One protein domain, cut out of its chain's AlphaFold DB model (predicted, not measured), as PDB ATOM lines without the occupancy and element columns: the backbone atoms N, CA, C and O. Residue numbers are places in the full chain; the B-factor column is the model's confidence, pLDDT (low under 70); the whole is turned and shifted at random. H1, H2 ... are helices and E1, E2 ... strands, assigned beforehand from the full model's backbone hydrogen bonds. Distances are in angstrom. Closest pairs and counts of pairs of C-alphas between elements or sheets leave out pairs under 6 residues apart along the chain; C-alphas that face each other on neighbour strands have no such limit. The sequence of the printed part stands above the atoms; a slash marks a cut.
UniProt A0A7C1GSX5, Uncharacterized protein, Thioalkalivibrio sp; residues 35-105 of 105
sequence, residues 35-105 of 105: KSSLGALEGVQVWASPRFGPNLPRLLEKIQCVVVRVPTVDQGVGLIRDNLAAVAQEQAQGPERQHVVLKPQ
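Overview. This is residues 35 to 105 of the 105 residues of an uncharacterized protein of Thioalkalivibrio sp (UniProt A0A7C1GSX5). A small sheet of three parallel strands is covered on one face by two helices, H3 and H4, which stand about perpendicular to each other in an L, H4 running along the strands and H3 across them. The short helix H2 only grazes the sheet, and the short helix H1 lies off it, at the beginning of the printed part. The printed part has 71 residues with four named helices and three named strands, in the order H1 E1 H2 E2 H3 H4 E3; the sheet's order is E1 E2 E3. The class is mixed, helices and strands. The whole is compact, with a radius of gyration of the C-alphas of 11.8 A and spans of 32 by 25 by 23 A.

Along the chain. E2, residues 64 to 68, is the longest strand by residues and measures 12.7 A, from C-alpha 64 at (4.034, -12.921, 9.216). E1 is residues 46 to 49, 9.9 A, and E3 is residues 100 to 102, 6.4 A, ending with C-alpha 102 at (13.424, -7.582, 16.182). H3, residues 73 to 82, measures 14.2 A, and H4, residues 84 to 92, 12.2 A. H2 is residues 56 to 60, 6.2 A. H1 is residues 35 to 39, 6.7 A, with C-alpha 35 at (5.823, -26.281, -1.092).

Arrangement. E2 is the inner strand, parallel to E1 at 31 degrees, with N 47 and O 64 2.8 A apart and N 66 and O 47 2.8 A apart, within hydrogen-bond range. E2 and E3 are parallel at 25 degrees, with N 67 and O 100 within hydrogen-bond range at 2.7 A. H4 is on the sheet, over E2, at a height over the sheet of 8.7 A; the closest C-alphas of E2 and H4 are those of Gln 64 and Gln 91, 5.7 A apart. H4 runs along the strands, only just, at 27 degrees to E2 on the local plane. H3 is on the same face at a height of 9.1 A and runs across the strands, at 66 degrees to E2 on the local plane; the closest C-alphas of E2 and H3 are those of Val 68 and Gly 76, 6.2 A apart. H3 and H4 are close but not clearly touching, with the C-alphas of Ile 80 and Val 87 closest at 7.5 A, and about perpendicular at 79 degrees. E1, H2 and E2 form a strand-helix-strand unit, two parallel neighbour strands with a helix between, with a right-handed crossover; that of E2, H3 H4 and E3 is left-handed. H1 is not on the sheet and is apart from H2, H3 and H4. In H1, H2, H3 and H4 every O i to N i+4 pair is within hydrogen-bond range.

Size, cuts and confidence. The two C-alphas farthest apart are those of Lys 35 and Gln 105, at 35.0 A. The printed part has no cut and no long link. Mean pLDDT of the printed part is 89.2; residues 35 to 39 and residue 105, the chain's last, are under 70.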
ATOM      1  N   LYS A  35       7.098 -25.693  -1.552       48.16
ATOM      2  CA  LYS A  35       5.823 -26.281  -1.092       48.16
ATOM      3  C   LYS A  35       6.000 -27.154   0.159       48.16
ATOM      4  O   LYS A  35       5.134 -27.146   1.027       48.16
ATOM      5  N   SER A  36       7.135 -27.843   0.276       52.66
ATOM      6  CA  SER A  36       7.437 -28.782   1.366       52.66
ATOM      7  C   SER A  36       7.578 -28.120   2.746       52.66
ATOM      8  O   SER A  36       7.199 -28.713   3.752       52.66
ATOM      9  N   SER A  37       8.110 -26.894   2.816       55.16
ATOM     10  CA  SER A  37       8.282 -26.166   4.088       55.16
ATOM     11  C   SER A  37       7.013 -25.445   4.546       55.16
ATOM     12  O   SER A  37       6.799 -25.292   5.742       55.16
ATOM     13  N   LEU A  38       6.151 -25.028   3.612       61.12
ATOM     14  CA  LEU A  38       4.891 -24.353   3.938       61.12
ATOM     15  C   LEU A  38       3.856 -25.290   4.569       61.12
ATOM     16  O   LEU A  38       3.112 -24.845   5.434       61.12
ATOM     17  N   GLY A  39       3.838 -26.577   4.199       66.56
ATOM     18  CA  GLY A  39       2.950 -27.560   4.836       66.56
ATOM     19  C   GLY A  39       3.229 -27.726   6.334       66.56
ATOM     20  O   GLY A  39       2.308 -27.801   7.137       66.56
ATOM     21  N   ALA A  40       4.500 -27.666   6.747       72.00
ATOM     22  CA  ALA A  40       4.860 -27.704   8.167       72.00
ATOM     23  C   ALA A  40       4.391 -26.454   8.943       72.00
ATOM     24  O   ALA A  40       4.310 -26.486  10.171       72.00
ATOM     25  N   LEU A  41       4.063 -25.364   8.245       77.69
ATOM     26  CA  LEU A  41       3.652 -24.079   8.818       77.69
ATOM     27  C   LEU A  41       2.134 -23.861   8.783       77.69
ATOM     28  O   LEU A  41       1.665 -22.775   9.110       77.69
ATOM     29  N   GLU A  42       1.353 -24.873   8.410       81.44
ATOM     30  CA  GLU A  42      -0.105 -24.783   8.434       81.44
ATOM     31  C   GLU A  42      -0.619 -24.473   9.853       81.44
ATOM     32  O   GLU A  42      -0.188 -25.080  10.837       81.44
ATOM     33  N   GLY A  43      -1.504 -23.478   9.966       84.56
ATOM     34  CA  GLY A  43      -2.008 -22.977  11.251       84.56
ATOM     35  C   GLY A  43      -1.040 -22.071  12.027       84.56
ATOM     36  O   GLY A  43      -1.378 -21.625  13.123       84.56
ATOM     37  N   VAL A  44       0.145 -21.763  11.485       90.69
ATOM     38  CA  VAL A  44       1.113 -20.849  12.107       90.69
ATOM     39  C   VAL A  44       0.915 -19.426  11.578       90.69
ATOM     40  O   VAL A  44       0.859 -19.197  10.375       90.69
ATOM     41  N   GLN A  45       0.841 -18.456  12.490       92.25
ATOM     42  CA  GLN A  45       0.624 -17.038  12.163       92.25
ATOM     43  C   GLN A  45       1.933 -16.270  11.940       92.25
ATOM     44  O   GLN A  45       2.001 -15.370  11.103       92.25
ATOM     45  N   VAL A  46       2.983 -16.659  12.669       94.50
ATOM     46  CA  VAL A  46       4.282 -15.985  12.701       94.50
ATOM     47  C   VAL A  46       5.400 -16.995  12.462       94.50
ATOM     48  O   VAL A  46       5.498 -18.006  13.155       94.50
ATOM     49  N   TRP A  47       6.291 -16.696  11.518       94.62
ATOM     50  CA  TRP A  47       7.547 -17.412  11.324       94.62
ATOM     51  C   TRP A  47       8.712 -16.526  11.746       94.62
ATOM     52  O   TRP A  47       8.991 -15.511  11.111       94.62
ATOM     53  N   ALA A  48       9.425 -16.944  12.791       95.38
ATOM     54  CA  ALA A  48      10.664 -16.318  13.222       95.38
ATOM     55  C   ALA A  48      11.909 -17.034  12.671       95.38
ATOM     56  O   ALA A  48      12.019 -18.258  12.760       95.38
ATOM     57  N   SER A  49      12.852 -16.280  12.105       94.44
ATOM     58  CA  SER A  49      14.110 -16.812  11.558       94.44
ATOM     59  C   SER A  49      15.248 -15.786  11.659       94.44
ATOM     60  O   SER A  49      14.993 -14.594  11.507       94.44
ATOM     61  N   PRO A  50      16.524 -16.190  11.812       94.44
ATOM     62  CA  PRO A  50      17.663 -15.267  11.728       94.44
ATOM     63  C   PRO A  50      17.807 -14.570  10.375       94.44
ATOM     64  O   PRO A  50      18.399 -13.488  10.275       94.44
ATOM     65  N   ARG A  51      17.289 -15.200   9.315       93.25
ATOM     66  CA  ARG A  51      17.343 -14.694   7.946       93.25
ATOM     67  C   ARG A  51      16.215 -15.286   7.106       93.25
ATOM     68  O   ARG A  51      15.866 -16.454   7.265       93.25
ATOM     69  N   PHE A  52      15.718 -14.504   6.155       92.38
ATOM     70  CA  PHE A  52      14.882 -14.999   5.064       92.38
ATOM     71  C   PHE A  52      15.637 -14.928   3.739       92.38
ATOM     72  O   PHE A  52      16.471 -14.047   3.522       92.38
ATOM     73  N   GLY A  53      15.373 -15.904   2.873       90.00
ATOM     74  CA  GLY A  53      15.935 -15.954   1.529       90.00
ATOM     75  C   GLY A  53      15.143 -15.115   0.517       90.00
ATOM     76  O   GLY A  53      14.156 -14.472   0.879       90.00
ATOM     77  N   PRO A  54      15.509 -15.191  -0.775       88.50
ATOM     78  CA  PRO A  54      14.868 -14.430  -1.856       88.50
ATOM     79  C   PRO A  54      13.356 -14.665  -2.007       88.50
ATOM     80  O   PRO A  54      12.661 -13.852  -2.602       88.50
ATOM     81  N   ASN A  55      12.830 -15.764  -1.457       88.31
ATOM     82  CA  ASN A  55      11.406 -16.101  -1.502       88.31
ATOM     83  C   ASN A  55      10.555 -15.353  -0.454       88.31
ATOM     84  O   ASN A  55       9.364 -15.635  -0.341       88.31
ATOM     85  N   LEU A  56      11.140 -14.430   0.321       90.19
ATOM     86  CA  LEU A  56      10.436 -13.656   1.350       90.19
ATOM     87  C   LEU A  56       9.133 -13.000   0.854       90.19
ATOM     88  O   LEU A  56       8.129 -13.181   1.539       90.19
ATOM     89  N   PRO A  57       9.075 -12.338  -0.322       89.81
ATOM     90  CA  PRO A  57       7.828 -11.723  -0.788       89.81
ATOM     91  C   PRO A  57       6.664 -12.721  -0.877       89.81
ATOM     92  O   PRO A  57       5.580 -12.452  -0.381       89.81
ATOM     93  N   ARG A  58       6.915 -13.938  -1.386       87.19
ATOM     94  CA  ARG A  58       5.894 -14.999  -1.475       87.19
ATOM     95  C   ARG A  58       5.509 -15.600  -0.119       87.19
ATOM     96  O   ARG A  58       4.476 -16.257  -0.012       87.19
ATOM     97  N   LEU A  59       6.373 -15.477   0.890       88.50
ATOM     98  CA  LEU A  59       6.076 -15.923   2.253       88.50
ATOM     99  C   LEU A  59       5.188 -14.911   2.978       88.50
ATOM    100  O   LEU A  59       4.248 -15.336   3.646       88.50
ATOM    101  N   LEU A  60       5.443 -13.611   2.799       90.56
ATOM    102  CA  LEU A  60       4.666 -12.530   3.420       90.56
ATOM    103  C   LEU A  60       3.184 -12.569   3.029       90.56
ATOM    104  O   LEU A  60       2.328 -12.261   3.851       90.56
ATOM    105  N   GLU A  61       2.857 -13.052   1.828       87.12
ATOM    106  CA  GLU A  61       1.470 -13.298   1.409       87.12
ATOM    107  C   GLU A  61       0.727 -14.294   2.326       87.12
ATOM    108  O   GLU A  61      -0.501 -14.267   2.407       87.12
ATOM    109  N   LYS A  62       1.449 -15.179   3.024       86.75
ATOM    110  CA  LYS A  62       0.885 -16.330   3.749       86.75
ATOM    111  C   LYS A  62       1.068 -16.256   5.258       86.75
ATOM    112  O   LYS A  62       0.197 -16.708   5.992       86.75
ATOM    113  N   ILE A  63       2.197 -15.730   5.723       91.12
ATOM    114  CA  ILE A  63       2.601 -15.783   7.129       91.12
ATOM    115  C   ILE A  63       3.396 -14.532   7.501       91.12
ATOM    116  O   ILE A  63       4.167 -14.018   6.690       91.12
ATOM    117  N   GLN A  64       3.241 -14.047   8.734       94.44
ATOM    118  CA  GLN A  64       4.034 -12.921   9.216       94.44
ATOM    119  C   GLN A  64       5.487 -13.364   9.420       94.44
ATOM    120  O   GLN A  64       5.774 -14.232  10.245       94.44
ATOM    121  N   CYS A  65       6.419 -12.775   8.676       95.62
ATOM    122  CA  CYS A  65       7.840 -13.090   8.799       95.62
ATOM    123  C   CYS A  65       8.512 -12.146   9.800       95.62
ATOM    124  O   CYS A  65       8.406 -10.926   9.686       95.62
ATOM    125  N   VAL A  66       9.233 -12.713  10.766       97.31
ATOM    126  CA  VAL A  66       9.947 -11.968  11.807       97.31
ATOM    127  C   VAL A  66      11.413 -12.379  11.805       97.31
ATOM    128  O   VAL A  66      11.760 -13.553  11.923       97.31
ATOM    129  N   VAL A  67      12.303 -11.408  11.647       97.00
ATOM    130  CA  VAL A  67      13.743 -11.617  11.717       97.00
ATOM    131  C   VAL A  67      14.190 -11.494  13.168       97.00
ATOM    132  O   VAL A  67      14.109 -10.410  13.742       97.00
ATOM    133  N   VAL A  68      14.693 -12.592  13.736       96.94
ATOM    134  CA  VAL A  68      15.231 -12.654  15.108       96.94
ATOM    135  C   VAL A  68      16.665 -13.173  15.086       96.94
ATOM    136  O   VAL A  68      16.927 -14.286  14.639       96.94
ATOM    137  N   ARG A  69      17.625 -12.369  15.550       95.69
ATOM    138  CA  ARG A  69      19.057 -12.723  15.538       95.69
ATOM    139  C   ARG A  69      19.552 -12.983  16.952       95.69
ATOM    140  O   ARG A  69      20.257 -12.161  17.525       95.69
ATOM    141  N   VAL A  70      19.145 -14.121  17.499       96.00
ATOM    142  CA  VAL A  70      19.488 -14.551  18.856       96.00
ATOM    143  C   VAL A  70      19.995 -16.001  18.854       96.00
ATOM    144  O   VAL A  70      19.565 -16.782  18.002       96.00
ATOM    145  N   PRO A  71      20.917 -16.366  19.763       94.56
ATOM    146  CA  PRO A  71      21.503 -17.706  19.822       94.56
ATOM    147  C   PRO A  71      20.527 -18.866  20.049       94.56
ATOM    148  O   PRO A  71      20.794 -19.972  19.579       94.56
ATOM    149  N   THR A  72      19.426 -18.657  20.779       95.31
ATOM    150  CA  THR A  72      18.527 -19.756  21.174       95.31
ATOM    151  C   THR A  72      17.080 -19.531  20.744       95.31
ATOM    152  O   THR A  72      16.609 -18.404  20.590       95.31
ATOM    153  N   VAL A  73      16.343 -20.636  20.574       93.56
ATOM    154  CA  VAL A  73      14.897 -20.596  20.296       93.56
ATOM    155  C   VAL A  73      14.147 -19.915  21.438       93.56
ATOM    156  O   VAL A  73      13.253 -19.123  21.169       93.56
ATOM    157  N   ASP A  74      14.535 -20.186  22.683       94.62
ATOM    158  CA  ASP A  74      13.925 -19.599  23.879       94.62
ATOM    159  C   ASP A  74      14.056 -18.068  23.899       94.62
ATOM    160  O   ASP A  74      13.060 -17.359  24.025       94.62
ATOM    161  N   GLN A  75      15.253 -17.547  23.609       95.31
ATOM    162  CA  GLN A  75      15.461 -16.107  23.429       95.31
ATOM    163  C   GLN A  75      14.623 -15.548  22.276       95.31
ATOM    164  O   GLN A  75      14.117 -14.433  22.364       95.31
ATOM    165  N   GLY A  76      14.454 -16.313  21.193       95.94
ATOM    166  CA  GLY A  76      13.608 -15.918  20.068       95.94
ATOM    167  C   GLY A  76      12.136 -15.813  20.462       95.94
ATOM    168  O   GLY A  76      11.473 -14.846  20.097       95.94
ATOM    169  N   VAL A  77      11.637 -16.779  21.235       95.81
ATOM    170  CA  VAL A  77      10.270 -16.782  21.776       95.81
ATOM    171  C   VAL A  77      10.067 -15.604  22.729       95.81
ATOM    172  O   VAL A  77       9.080 -14.884  22.581       95.81
ATOM    173  N   GLY A  78      11.012 -15.364  23.644       95.19
ATOM    174  CA  GLY A  78      10.991 -14.209  24.544       95.19
ATOM    175  C   GLY A  78      10.944 -12.890  23.776       95.19
ATOM    176  O   GLY A  78      10.052 -12.079  23.998       95.19
ATOM    177  N   LEU A  79      11.814 -12.725  22.778       95.81
ATOM    178  CA  LEU A  79      11.875 -11.506  21.973       95.81
ATOM    179  C   LEU A  79      10.569 -11.234  21.207       95.81
ATOM    180  O   LEU A  79      10.146 -10.084  21.106       95.81
ATOM    181  N   ILE A  80       9.918 -12.273  20.679       95.88
ATOM    182  CA  ILE A  80       8.610 -12.138  20.019       95.88
ATOM    183  C   ILE A  80       7.528 -11.766  21.030       95.88
ATOM    184  O   ILE A  80       6.720 -10.892  20.739       95.88
ATOM    185  N   ARG A  81       7.512 -12.406  22.206       95.50
ATOM    186  CA  ARG A  81       6.542 -12.111  23.270       95.50
ATOM    187  C   ARG A  81       6.648 -10.657  23.725       95.50
ATOM    188  O   ARG A  81       5.637  -9.970  23.795       95.50
ATOM    189  N   ASP A  82       7.863 -10.178  23.958       94.75
ATOM    190  CA  ASP A  82       8.108  -8.814  24.435       94.75
ATOM    191  C   ASP A  82       7.758  -7.752  23.366       94.75
ATOM    192  O   ASP A  82       7.586  -6.579  23.679       94.75
ATOM    193  N   ASN A  83       7.601  -8.166  22.101       95.50
ATOM    194  CA  ASN A  83       7.204  -7.319  20.973       95.50
ATOM    195  C   ASN A  83       5.874  -7.765  20.333       95.50
ATOM    196  O   ASN A  83       5.614  -7.452  19.167       95.50
ATOM    197  N   LEU A  84       5.025  -8.494  21.069       94.06
ATOM    198  CA  LEU A  84       3.834  -9.143  20.509       94.06
ATOM    199  C   LEU A  84       2.882  -8.138  19.847       94.06
ATOM    200  O   LEU A  84       2.376  -8.407  18.760       94.06
ATOM    201  N   ALA A  85       2.703  -6.962  20.453       93.56
ATOM    202  CA  ALA A  85       1.866  -5.896  19.908       93.56
ATOM    203  C   ALA A  85       2.363  -5.400  18.539       93.56
ATOM    204  O   ALA A  85       1.575  -5.277  17.606       93.56
ATOM    205  N   ALA A  86       3.675  -5.183  18.390       93.88
ATOM    206  CA  ALA A  86       4.263  -4.743  17.126       93.88
ATOM    207  C   ALA A  86       4.133  -5.819  16.035       93.88
ATOM    208  O   ALA A  86       3.812  -5.512  14.888       93.88
ATOM    209  N   VAL A  87       4.331  -7.092  16.395       95.19
ATOM    210  CA  VAL A  87       4.158  -8.218  15.463       95.19
ATOM    211  C   VAL A  87       2.694  -8.363  15.034       95.19
ATOM    212  O   VAL A  87       2.430  -8.560  13.848       95.19
ATOM    213  N   ALA A  88       1.750  -8.239  15.970       92.94
ATOM    214  CA  ALA A  88       0.318  -8.316  15.690       92.94
ATOM    215  C   ALA A  88      -0.162  -7.150  14.812       92.94
ATOM    216  O   ALA A  88      -0.947  -7.360  13.889       92.94
ATOM    217  N   GLN A  89       0.344  -5.938  15.061       94.19
ATOM    218  CA  GLN A  89       0.045  -4.766  14.243       94.19
ATOM    219  C   GLN A  89       0.513  -4.959  12.798       94.19
ATOM    220  O   GLN A  89      -0.251  -4.689  11.877       94.19
ATOM    221  N   GLU A  90       1.733  -5.463  12.588       94.56
ATOM    222  CA  GLU A  90       2.238  -5.730  11.237       94.56
ATOM    223  C   GLU A  90       1.415  -6.817  10.536       94.56
ATOM    224  O   GLU A  90       1.017  -6.668   9.383       94.56
ATOM    225  N   GLN A  91       1.077  -7.888  11.256       91.06
ATOM    226  CA  GLN A  91       0.239  -8.958  10.721       91.06
ATOM    227  C   GLN A  91      -1.141  -8.446  10.273       91.06
ATOM    228  O   GLN A  91      -1.681  -8.942   9.279       91.06
ATOM    229  N   ALA A  92      -1.701  -7.454  10.972       92.38
ATOM    230  CA  ALA A  92      -2.990  -6.850  10.647       92.38
ATOM    231  C   ALA A  92      -2.979  -6.018   9.348       92.38
ATOM    232  O   ALA A  92      -4.049  -5.773   8.797       92.38
ATOM    233  N   GLN A  93      -1.805  -5.658   8.807       91.00
ATOM    234  CA  GLN A  93      -1.679  -4.935   7.529       91.00
ATOM    235  C   GLN A  93      -2.008  -5.801   6.298       91.00
ATOM    236  O   GLN A  93      -2.048  -5.311   5.168       91.00
ATOM    237  N   GLY A  94      -2.244  -7.106   6.480       86.19
ATOM    238  CA  GLY A  94      -2.731  -7.982   5.417       86.19
ATOM    239  C   GLY A  94      -1.774  -8.039   4.212       86.19
ATOM    240  O   GLY A  94      -0.635  -8.480   4.380       86.19
ATOM    241  N   PRO A  95      -2.201  -7.667   2.989       84.62
ATOM    242  CA  PRO A  95      -1.340  -7.679   1.800       84.62
ATOM    243  C   PRO A  95      -0.164  -6.695   1.847       84.62
ATOM    244  O   PRO A  95       0.842  -6.938   1.188       84.62
ATOM    245  N   GLU A  96      -0.277  -5.605   2.610       88.12
ATOM    246  CA  GLU A  96       0.765  -4.571   2.703       88.12
ATOM    247  C   GLU A  96       1.809  -4.870   3.786       88.12
ATOM    248  O   GLU A  96       2.773  -4.118   3.944       88.12
ATOM    249  N   ARG A  97       1.640  -5.980   4.520       92.12
ATOM    250  CA  ARG A  97       2.541  -6.357   5.608       92.12
ATOM    251  C   ARG A  97       3.976  -6.534   5.119       92.12
ATOM    252  O   ARG A  97       4.255  -7.172   4.099       92.12
ATOM    253  N   GLN A  98       4.906  -6.041   5.914       94.06
ATOM    254  CA  GLN A  98       6.334  -6.233   5.756       94.06
ATOM    255  C   GLN A  98       6.858  -7.254   6.764       94.06
ATOM    256  O   GLN A  98       6.164  -7.729   7.661       94.06
ATOM    257  N   HIS A  99       8.123  -7.634   6.601       94.88
ATOM    258  CA  HIS A  99       8.796  -8.428   7.616       94.88
ATOM    259  C   HIS A  99       9.173  -7.534   8.802       94.88
ATOM    260  O   HIS A  99       9.666  -6.423   8.619       94.88
ATOM    261  N   VAL A 100       9.010  -8.047  10.018       96.75
ATOM    262  CA  VAL A 100       9.435  -7.344  11.235       96.75
ATOM    263  C   VAL A 100      10.877  -7.725  11.537       96.75
ATOM    264  O   VAL A 100      11.238  -8.896  11.441       96.75
ATOM    265  N   VAL A 101      11.717  -6.772  11.929       96.81
ATOM    266  CA  VAL A 101      13.071  -7.056  12.422       96.81
ATOM    267  C   VAL A 101      13.124  -6.731  13.905       96.81
ATOM    268  O   VAL A 101      13.074  -5.563  14.278       96.81
ATOM    269  N   LEU A 102      13.270  -7.757  14.743       95.94
ATOM    270  CA  LEU A 102      13.424  -7.582  16.182       95.94
ATOM    271  C   LEU A 102      14.904  -7.652  16.557       95.94
ATOM    272  O   LEU A 102      15.654  -8.507  16.071       95.94
ATOM    273  N   LYS A 103      15.325  -6.738  17.428       90.81
ATOM    274  CA  LYS A 103      16.681  -6.693  17.978       90.81
ATOM    275  C   LYS A 103      16.612  -7.006  19.475       90.81
ATOM    276  O   LYS A 103      15.719  -6.470  20.128       90.81
ATOM    277  N   PRO A 104      17.508  -7.853  20.009       83.44
ATOM    278  CA  PRO A 104      17.658  -7.972  21.454       83.44
ATOM    279  C   PRO A 104      18.061  -6.608  22.038       83.44
ATOM    280  O   PRO A 104      18.784  -5.860  21.370       83.44
ATOM    281  N   GLN A 105      17.543  -6.285  23.225       68.25
ATOM    282  CA  GLN A 105      17.965  -5.110  23.994       68.25
ATOM    283  C   GLN A 105      19.314  -5.349  24.669       68.25
ATOM    284  O   GLN A 105      19.599  -6.523  25.005       68.25
TER     285      GLN A 105